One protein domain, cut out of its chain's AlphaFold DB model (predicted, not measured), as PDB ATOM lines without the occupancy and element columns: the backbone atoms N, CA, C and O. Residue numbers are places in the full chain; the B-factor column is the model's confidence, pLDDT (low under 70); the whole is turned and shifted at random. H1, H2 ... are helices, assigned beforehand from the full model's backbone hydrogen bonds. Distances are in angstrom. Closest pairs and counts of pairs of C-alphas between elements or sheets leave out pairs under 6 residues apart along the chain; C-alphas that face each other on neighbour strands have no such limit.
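Overview. This is residues 195 to 256 of the 342 residues of the protein "Calmodulin" of Florenciella parvula (UniProt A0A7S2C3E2). One very long helix, H1, makes the length of the domain; its first part, residues 195 to 211, sticks out free, and past its last residue, Met 231, the backbone turns through the short H2 into H3, which packs crosswise on residues 223 to 231 of H1. After H3 a tail without a named element, residues 250 to 256, runs back part of the way towards the H1 start. The printed part has 62 residues with three named helices in the order H1, H2, H3 and no named strand, and its class is all helix. It is extended, with a radius of gyration of the C-alphas of 17.1 A and spans of 53 by 22 by 15 A.

Along the chain. H1 is residues 195 to 231, 52.1 A long from C-alpha 195 at (357.606, 624.671, 523.057) to C-alpha 231 at (355.773, 623.775, 470.999). H2 is residues 233 to 238, 8.8 A long. H3 is residues 240 to 249, 14.6 A long, and ends with C-alpha 249 at (352.446, 632.759, 477.295).

Arrangement. H1 touches H3 with residues 223 to 231 alone; their closest C-alphas, of Ile 227 and Tyr 246, are 6.3 A apart. Their lines are about perpendicular, at 77 degrees. H1 and H2 are close but not clearly touching, with the closest C-alphas, of Arg 228 and Tyr 236, 5.9 A apart. They run opposite ways at a steep tilt of 69.9 degrees, only just short of about perpendicular. H2 and H3 are close but not clearly touching, with the closest C-alphas, of Tyr 236 and Arg 243, 6.1 A apart, and run opposite ways at a steep tilt of 56 degrees. In H1 and H2 every O i to N i+4 pair is within hydrogen-bond range; in H3, 5 of 6 are.

Size, cuts and confidence. The two C-alphas farthest apart, of Arg 195 and Val 234, are 53.3 A apart. The printed part has no cut, and the links from H1 to H2 and from H2 to H3 are tight. Mean pLDDT of the printed part is 82.7; residues 253 to 256 are under 70.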
ATOM      1  N   ARG A 195     356.930 625.484 524.079       90.38
ATOM      2  CA  ARG A 195     357.606 624.671 523.057       90.38
ATOM      3  C   ARG A 195     356.633 623.759 522.319       90.38
ATOM      4  O   ARG A 195     356.640 623.719 521.095       90.38
ATOM      5  N   TRP A 196     355.764 623.065 523.048       91.31
ATOM      6  CA  TRP A 196     354.776 622.179 522.436       91.31
ATOM      7  C   TRP A 196     353.791 622.934 521.530       91.31
ATOM      8  O   TRP A 196     353.500 622.467 520.425       91.31
ATOM      9  N   LEU A 197     353.313 624.102 521.976       88.94
ATOM     10  CA  LEU A 197     352.433 624.970 521.188       88.94
ATOM     11  C   LEU A 197     353.136 625.456 519.918       88.94
ATOM     12  O   LEU A 197     352.545 625.412 518.837       88.94
ATOM     13  N   GLN A 198     354.403 625.856 520.031       88.00
ATOM     14  CA  GLN A 198     355.199 626.282 518.887       88.00
ATOM     15  C   GLN A 198     355.397 625.146 517.882       88.00
ATOM     16  O   GLN A 198     355.109 625.322 516.697       88.00
ATOM     17  N   ASP A 199     355.763 623.952 518.351       90.62
ATOM     18  CA  ASP A 199     355.895 622.776 517.493       90.62
ATOM     19  C   ASP A 199     354.573 622.443 516.786       90.62
ATOM     20  O   ASP A 199     354.560 621.973 515.646       90.62
ATOM     21  N   GLU A 200     353.426 622.653 517.440       90.06
ATOM     22  CA  GLU A 200     352.129 622.456 516.797       90.06
ATOM     23  C   GLU A 200     351.842 623.503 515.718       90.06
ATOM     24  O   GLU A 200     351.424 623.121 514.615       90.06
ATOM     25  N   LYS A 201     352.093 624.789 515.999       89.50
ATOM     26  CA  LYS A 201     352.001 625.870 515.004       89.50
ATOM     27  C   LYS A 201     352.895 625.551 513.799       89.50
ATOM     28  O   LYS A 201     352.444 625.640 512.657       89.50
ATOM     29  N   ASP A 202     354.118 625.091 514.036       89.75
ATOM     30  CA  ASP A 202     355.087 624.743 512.992       89.75
ATOM     31  C   ASP A 202     354.658 623.517 512.185       89.75
ATOM     32  O   ASP A 202     354.709 623.536 510.954       89.75
ATOM     33  N   ARG A 203     354.120 622.478 512.835       91.56
ATOM     34  CA  ARG A 203     353.529 621.323 512.137       91.56
ATOM     35  C   ARG A 203     352.354 621.730 511.248       91.56
ATOM     36  O   ARG A 203     352.222 621.187 510.148       91.56
ATOM     37  N   LYS A 204     351.486 622.641 511.701       90.75
ATOM     38  CA  LYS A 204     350.361 623.158 510.896       90.75
ATOM     39  C   LYS A 204     350.877 623.954 509.696       90.75
ATOM     40  O   LYS A 204     350.529 623.603 508.567       90.75
ATOM     41  N   ARG A 205     351.795 624.905 509.916       91.00
ATOM     42  CA  ARG A 205     352.464 625.674 508.849       91.00
ATOM     43  C   ARG A 205     353.126 624.762 507.814       91.00
ATOM     44  O   ARG A 205     352.838 624.874 506.626       91.00
ATOM     45  N   ALA A 206     353.899 623.770 508.251       92.38
ATOM     46  CA  ALA A 206     354.563 622.818 507.361       92.38
ATOM     47  C   ALA A 206     353.574 621.979 506.529       92.38
ATOM     48  O   ALA A 206     353.819 621.704 505.351       92.38
ATOM     49  N   ARG A 207     352.432 621.571 507.105       92.75
ATOM     50  CA  ARG A 207     351.371 620.853 506.371       92.75
ATOM     51  C   ARG A 207     350.727 621.735 505.306       92.75
ATOM     52  O   ARG A 207     350.499 621.268 504.186       92.75
ATOM     53  N   GLU A 208     350.441 622.989 505.635       90.50
ATOM     54  CA  GLU A 208     349.880 623.965 504.699       90.50
ATOM     55  C   GLU A 208     350.856 624.277 503.563       90.50
ATOM     56  O   GLU A 208     350.483 624.200 502.391       90.50
ATOM     57  N   GLU A 209     352.121 624.540 503.883       90.94
ATOM     58  CA  GLU A 209     353.187 624.751 502.903       90.94
ATOM     59  C   GLU A 209     353.386 623.533 502.004       90.94
ATOM     60  O   GLU A 209     353.491 623.670 500.783       90.94
ATOM     61  N   TYR A 210     353.375 622.324 502.571       91.81
ATOM     62  CA  TYR A 210     353.437 621.088 501.799       91.81
ATOM     63  C   TYR A 210     352.253 620.969 500.829       91.81
ATOM     64  O   TYR A 210     352.444 620.622 499.658       91.81
ATOM     65  N   SER A 211     351.037 621.289 501.284       89.12
ATOM     66  CA  SER A 211     349.831 621.301 500.450       89.12
ATOM     67  C   SER A 211     349.946 622.317 499.305       89.12
ATOM     68  O   SER A 211     349.788 621.947 498.137       89.12
ATOM     69  N   LYS A 212     350.340 623.561 499.614       89.06
ATOM     70  CA  LYS A 212     350.585 624.633 498.632       89.06
ATOM     71  C   LYS A 212     351.654 624.228 497.615       89.06
ATOM     72  O   LYS A 212     351.451 624.339 496.405       89.06
ATOM     73  N   ARG A 213     352.775 623.664 498.075       90.19
ATOM     74  CA  ARG A 213     353.872 623.177 497.222       90.19
ATOM     75  C   ARG A 213     353.421 622.037 496.309       90.19
ATOM     76  O   ARG A 213     353.792 622.010 495.131       90.19
ATOM     77  N   LYS A 214     352.616 621.103 496.820       91.19
ATOM     78  CA  LYS A 214     352.045 619.995 496.043       91.19
ATOM     79  C   LYS A 214     351.102 620.500 494.953       91.19
ATOM     80  O   LYS A 214     351.167 619.997 493.830       91.19
ATOM     81  N   GLU A 215     350.270 621.492 495.255       86.75
ATOM     82  CA  GLU A 215     349.364 622.094 494.275       86.75
ATOM     83  C   GLU A 215     350.128 622.881 493.205       86.75
ATOM     84  O   GLU A 215     349.970 622.614 492.012       86.75
ATOM     85  N   LYS A 216     351.093 623.717 493.601       86.94
ATOM     86  CA  LYS A 216     351.981 624.425 492.665       86.94
ATOM     87  C   LYS A 216     352.737 623.464 491.743       86.94
ATOM     88  O   LYS A 216     352.864 623.707 490.542       86.94
ATOM     89  N   ALA A 217     353.197 622.322 492.261       88.75
ATOM     90  CA  ALA A 217     353.827 621.279 491.451       88.75
ATOM     91  C   ALA A 217     352.856 620.635 490.441       88.75
ATOM     92  O   ALA A 217     353.262 620.306 489.322       88.75
ATOM     93  N   ARG A 218     351.577 620.458 490.797       89.38
ATOM     94  CA  ARG A 218     350.535 619.981 489.868       89.38
ATOM     95  C   ARG A 218     350.258 621.000 488.769       89.38
ATOM     96  O   ARG A 218     350.256 620.614 487.598       89.38
ATOM     97  N   LEU A 219     350.086 622.273 489.125       88.31
ATOM     98  CA  LEU A 219     349.865 623.358 488.168       88.31
ATOM     99  C   LEU A 219     351.037 623.477 487.184       88.31
ATOM    100  O   LEU A 219     350.820 623.457 485.973       88.31
ATOM    101  N   ARG A 220     352.282 623.441 487.680       87.44
ATOM    102  CA  ARG A 220     353.499 623.384 486.845       87.44
ATOM    103  C   ARG A 220     353.494 622.199 485.881       87.44
ATOM    104  O   ARG A 220     353.785 622.361 484.698       87.44
ATOM    105  N   LYS A 221     353.128 620.999 486.344       89.56
ATOM    106  CA  LYS A 221     353.011 619.817 485.468       89.56
ATOM    107  C   LYS A 221     351.950 620.017 484.379       89.56
ATOM    108  O   LYS A 221     352.165 619.597 483.243       89.56
ATOM    109  N   MET A 222     350.820 620.650 484.692       87.38
ATOM    110  CA  MET A 222     349.786 620.972 483.701       87.38
ATOM    111  C   MET A 222     350.251 622.030 482.696       87.38
ATOM    112  O   MET A 222     350.047 621.845 481.496       87.38
ATOM    113  N   GLN A 223     350.913 623.088 483.162       87.31
ATOM    114  CA  GLN A 223     351.515 624.129 482.327       87.31
ATOM    115  C   GLN A 223     352.510 623.522 481.333       87.31
ATOM    116  O   GLN A 223     352.356 623.684 480.123       87.31
ATOM    117  N   GLN A 224     353.461 622.716 481.816       86.12
ATOM    118  CA  GLN A 224     354.434 622.040 480.956       86.12
ATOM    119  C   GLN A 224     353.761 621.134 479.922       86.12
ATOM    120  O   GLN A 224     354.198 621.085 478.778       86.12
ATOM    121  N   ARG A 225     352.671 620.440 480.276       86.38
ATOM    122  CA  ARG A 225     351.888 619.651 479.307       86.38
ATOM    123  C   ARG A 225     351.269 620.527 478.215       86.38
ATOM    124  O   ARG A 225     351.301 620.123 477.056       86.38
ATOM    125  N   LYS A 226     350.722 621.700 478.557       86.00
ATOM    126  CA  LYS A 226     350.186 622.661 477.572       86.00
ATOM    127  C   LYS A 226     351.290 623.158 476.632       86.00
ATOM    128  O   LYS A 226     351.103 623.131 475.419       86.00
ATOM    129  N   ILE A 227     352.451 623.518 477.180       83.94
ATOM    130  CA  ILE A 227     353.603 623.992 476.400       83.94
ATOM    131  C   ILE A 227     354.120 622.893 475.468       83.94
ATOM    132  O   ILE A 227     354.251 623.135 474.275       83.94
ATOM    133  N   ARG A 228     354.329 621.668 475.971       86.12
ATOM    134  CA  ARG A 228     354.772 620.518 475.156       86.12
ATOM    135  C   ARG A 228     353.839 620.254 473.977       86.12
ATOM    136  O   ARG A 228     354.315 619.999 472.877       86.12
ATOM    137  N   LYS A 229     352.521 620.351 474.192       84.50
ATOM    138  CA  LYS A 229     351.527 620.194 473.120       84.50
ATOM    139  C   LYS A 229     351.616 621.287 472.053       84.50
ATOM    140  O   LYS A 229     351.374 620.984 470.896       84.50
ATOM    141  N   LYS A 230     351.932 622.533 472.426       83.56
ATOM    142  CA  LYS A 230     351.951 623.671 471.488       83.56
ATOM    143  C   LYS A 230     353.301 623.878 470.795       83.56
ATOM    144  O   LYS A 230     353.330 624.295 469.649       83.56
ATOM    145  N   MET A 231     354.401 623.603 471.491       78.69
ATOM    146  CA  MET A 231     355.773 623.775 470.999       78.69
ATOM    147  C   MET A 231     356.294 622.539 470.246       78.69
ATOM    148  O   MET A 231     357.217 622.647 469.444       78.69
ATOM    149  N   GLY A 232     355.710 621.364 470.514       79.25
ATOM    150  CA  GLY A 232     356.222 620.071 470.063       79.25
ATOM    151  C   GLY A 232     357.263 619.490 471.027       79.25
ATOM    152  O   GLY A 232     357.986 620.213 471.713       79.25
ATOM    153  N   TYR A 233     357.336 618.157 471.102       78.19
ATOM    154  CA  TYR A 233     358.157 617.455 472.097       78.19
ATOM    155  C   TYR A 233     359.664 617.675 471.903       78.19
ATOM    156  O   TYR A 233     360.348 617.978 472.876       78.19
ATOM    157  N   VAL A 234     360.170 617.581 470.669       80.12
ATOM    158  CA  VAL A 234     361.605 617.750 470.358       80.12
ATOM    159  C   VAL A 234     362.074 619.158 470.733       80.12
ATOM    160  O   VAL A 234     363.003 619.330 471.519       80.12
ATOM    161  N   ARG A 235     361.348 620.179 470.268       79.06
ATOM    162  CA  ARG A 235     361.661 621.590 470.526       79.06
ATOM    163  C   ARG A 235     361.573 621.949 472.014       79.06
ATOM    164  O   ARG A 235     362.384 622.723 472.506       79.06
ATOM    165  N   TYR A 236     360.654 621.331 472.761       82.69
ATOM    166  CA  TYR A 236     360.537 621.530 474.210       82.69
ATOM    167  C   TYR A 236     361.779 621.085 474.996       82.69
ATOM    168  O   TYR A 236     362.148 621.745 475.971       82.69
ATOM    169  N   PHE A 237     362.398 619.962 474.614       83.81
ATOM    170  CA  PHE A 237     363.584 619.443 475.304       83.81
ATOM    171  C   PHE A 237     364.888 620.066 474.786       83.81
ATOM    172  O   PHE A 237     365.807 620.247 475.580       83.81
ATOM    173  N   CYS A 238     364.955 620.449 473.507       79.94
ATOM    174  CA  CYS A 238     366.177 620.971 472.887       79.94
ATOM    175  C   CYS A 238     366.299 622.510 472.911       79.94
ATOM    176  O   CYS A 238     367.410 623.024 472.816       79.94
ATOM    177  N   CYS A 239     365.203 623.270 473.061       79.44
ATOM    178  CA  CYS A 239     365.210 624.739 472.935       79.44
ATOM    179  C   CYS A 239     364.778 625.449 474.234       79.44
ATOM    180  O   CYS A 239     363.635 625.889 474.390       79.44
ATOM    181  N   PHE A 240     365.714 625.616 475.175       73.06
ATOM    182  CA  PHE A 240     365.443 626.193 476.503       73.06
ATOM    183  C   PHE A 240     364.983 627.665 476.480       73.06
ATOM    184  O   PHE A 240     364.055 628.037 477.201       73.06
ATOM    185  N   LEU A 241     365.595 628.505 475.637       71.06
ATOM    186  CA  LEU A 241     365.254 629.933 475.527       71.06
ATOM    187  C   LEU A 241     363.833 630.145 475.009       71.06
ATOM    188  O   LEU A 241     363.098 631.012 475.477       71.06
ATOM    189  N   GLU A 242     363.427 629.321 474.055       71.44
ATOM    190  CA  GLU A 242     362.105 629.407 473.467       71.44
ATOM    191  C   GLU A 242     361.049 628.829 474.410       71.44
ATOM    192  O   GLU A 242     359.976 629.408 474.558       71.44
ATOM    193  N   ARG A 243     361.384 627.785 475.176       78.88
ATOM    194  CA  ARG A 243     360.522 627.272 476.247       78.88
ATOM    195  C   ARG A 243     360.167 628.357 477.270       78.88
ATOM    196  O   ARG A 243     358.999 628.445 477.643       78.88
ATOM    197  N   LYS A 244     361.119 629.207 477.677       76.44
ATOM    198  CA  LYS A 244     360.840 630.343 478.580       76.44
ATOM    199  C   LYS A 244     359.800 631.312 477.999       76.44
ATOM    200  O   LYS A 244     358.921 631.757 478.731       76.44
ATOM    201  N   LYS A 245     359.830 631.584 476.686       77.12
ATOM    202  CA  LYS A 245     358.811 632.418 476.012       77.12
ATOM    203  C   LYS A 245     357.415 631.791 476.106       77.12
ATOM    204  O   LYS A 245     356.437 632.484 476.371       77.12
ATOM    205  N   TYR A 246     357.313 630.470 475.951       73.06
ATOM    206  CA  TYR A 246     356.044 629.756 476.116       73.06
ATOM    207  C   TYR A 246     355.589 629.653 477.581       73.06
ATOM    208  O   TYR A 246     354.389 629.637 477.833       73.06
ATOM    209  N   GLU A 247     356.504 629.605 478.551       80.25
ATOM    210  CA  GLU A 247     356.159 629.669 479.980       80.25
ATOM    211  C   GLU A 247     355.497 631.012 480.345       80.25
ATOM    212  O   GLU A 247     354.533 631.008 481.108       80.25
ATOM    213  N   LEU A 248     355.926 632.121 479.723       76.56
ATOM    214  CA  LEU A 248     355.281 633.437 479.848       76.56
ATOM    215  C   LEU A 248     353.904 633.503 479.163       76.56
ATOM    216  O   LEU A 248     352.987 634.119 479.692       76.56
ATOM    217  N   LEU A 249     353.731 632.834 478.016       74.75
ATOM    218  CA  LEU A 249     352.446 632.759 477.295       74.75
ATOM    219  C   LEU A 249     351.399 631.873 477.995       74.75
ATOM    220  O   LEU A 249     350.206 631.982 477.711       74.75
ATOM    221  N   PHE A 250     351.831 630.969 478.877       75.38
ATOM    222  CA  PHE A 250     350.964 630.095 479.664       75.38
ATOM    223  C   PHE A 250     351.269 630.253 481.151       75.38
ATOM    224  O   PHE A 250     351.814 629.319 481.736       75.38
ATOM    225  N   PRO A 251     350.948 631.389 481.784       75.06
ATOM    226  CA  PRO A 251     351.240 631.594 483.195       75.06
ATOM    227  C   PRO A 251     350.527 630.558 484.078       75.06
ATOM    228  O   PRO A 251     349.490 629.988 483.718       75.06
ATOM    229  N   ILE A 252     351.118 630.278 485.239       71.69
ATOM    230  CA  ILE A 252     350.493 629.433 486.256       71.69
ATOM    231  C   ILE A 252     349.377 630.251 486.907       71.69
ATOM    232  O   ILE A 252     349.647 631.216 487.612       71.69
ATOM    233  N   GLU A 253     348.130 629.859 486.666       67.50
ATOM    234  CA  GLU A 253     346.973 630.409 487.372       67.50
ATOM    235  C   GLU A 253     346.914 629.806 488.785       67.50
ATOM    236  O   GLU A 253     346.292 628.762 489.000       67.50
ATOM    237  N   ASP A 254     347.611 630.427 489.738       59.62
ATOM    238  CA  ASP A 254     347.475 630.107 491.162       59.62
ATOM    239  C   ASP A 254     346.096 630.593 491.670       59.62
ATOM    240  O   ASP A 254     345.547 631.584 491.183       59.62
ATOM    241  N   SER A 255     345.494 629.880 492.631       54.16
ATOM    242  CA  SER A 255     344.155 630.200 493.165       54.16
ATOM    243  C   SER A 255     344.049 631.602 493.762       54.16
ATOM    244  O   SER A 255     342.968 632.180 493.743       54.16
ATOM    245  N   ASP A 256     345.160 632.156 494.238       54.03
ATOM    246  CA  ASP A 256     345.207 633.491 494.834       54.03
ATOM    247  C   ASP A 256     345.006 634.586 493.762       54.03
ATOM    248  O   ASP A 256     344.306 635.564 493.997       54.03
TER     249      ASP A 256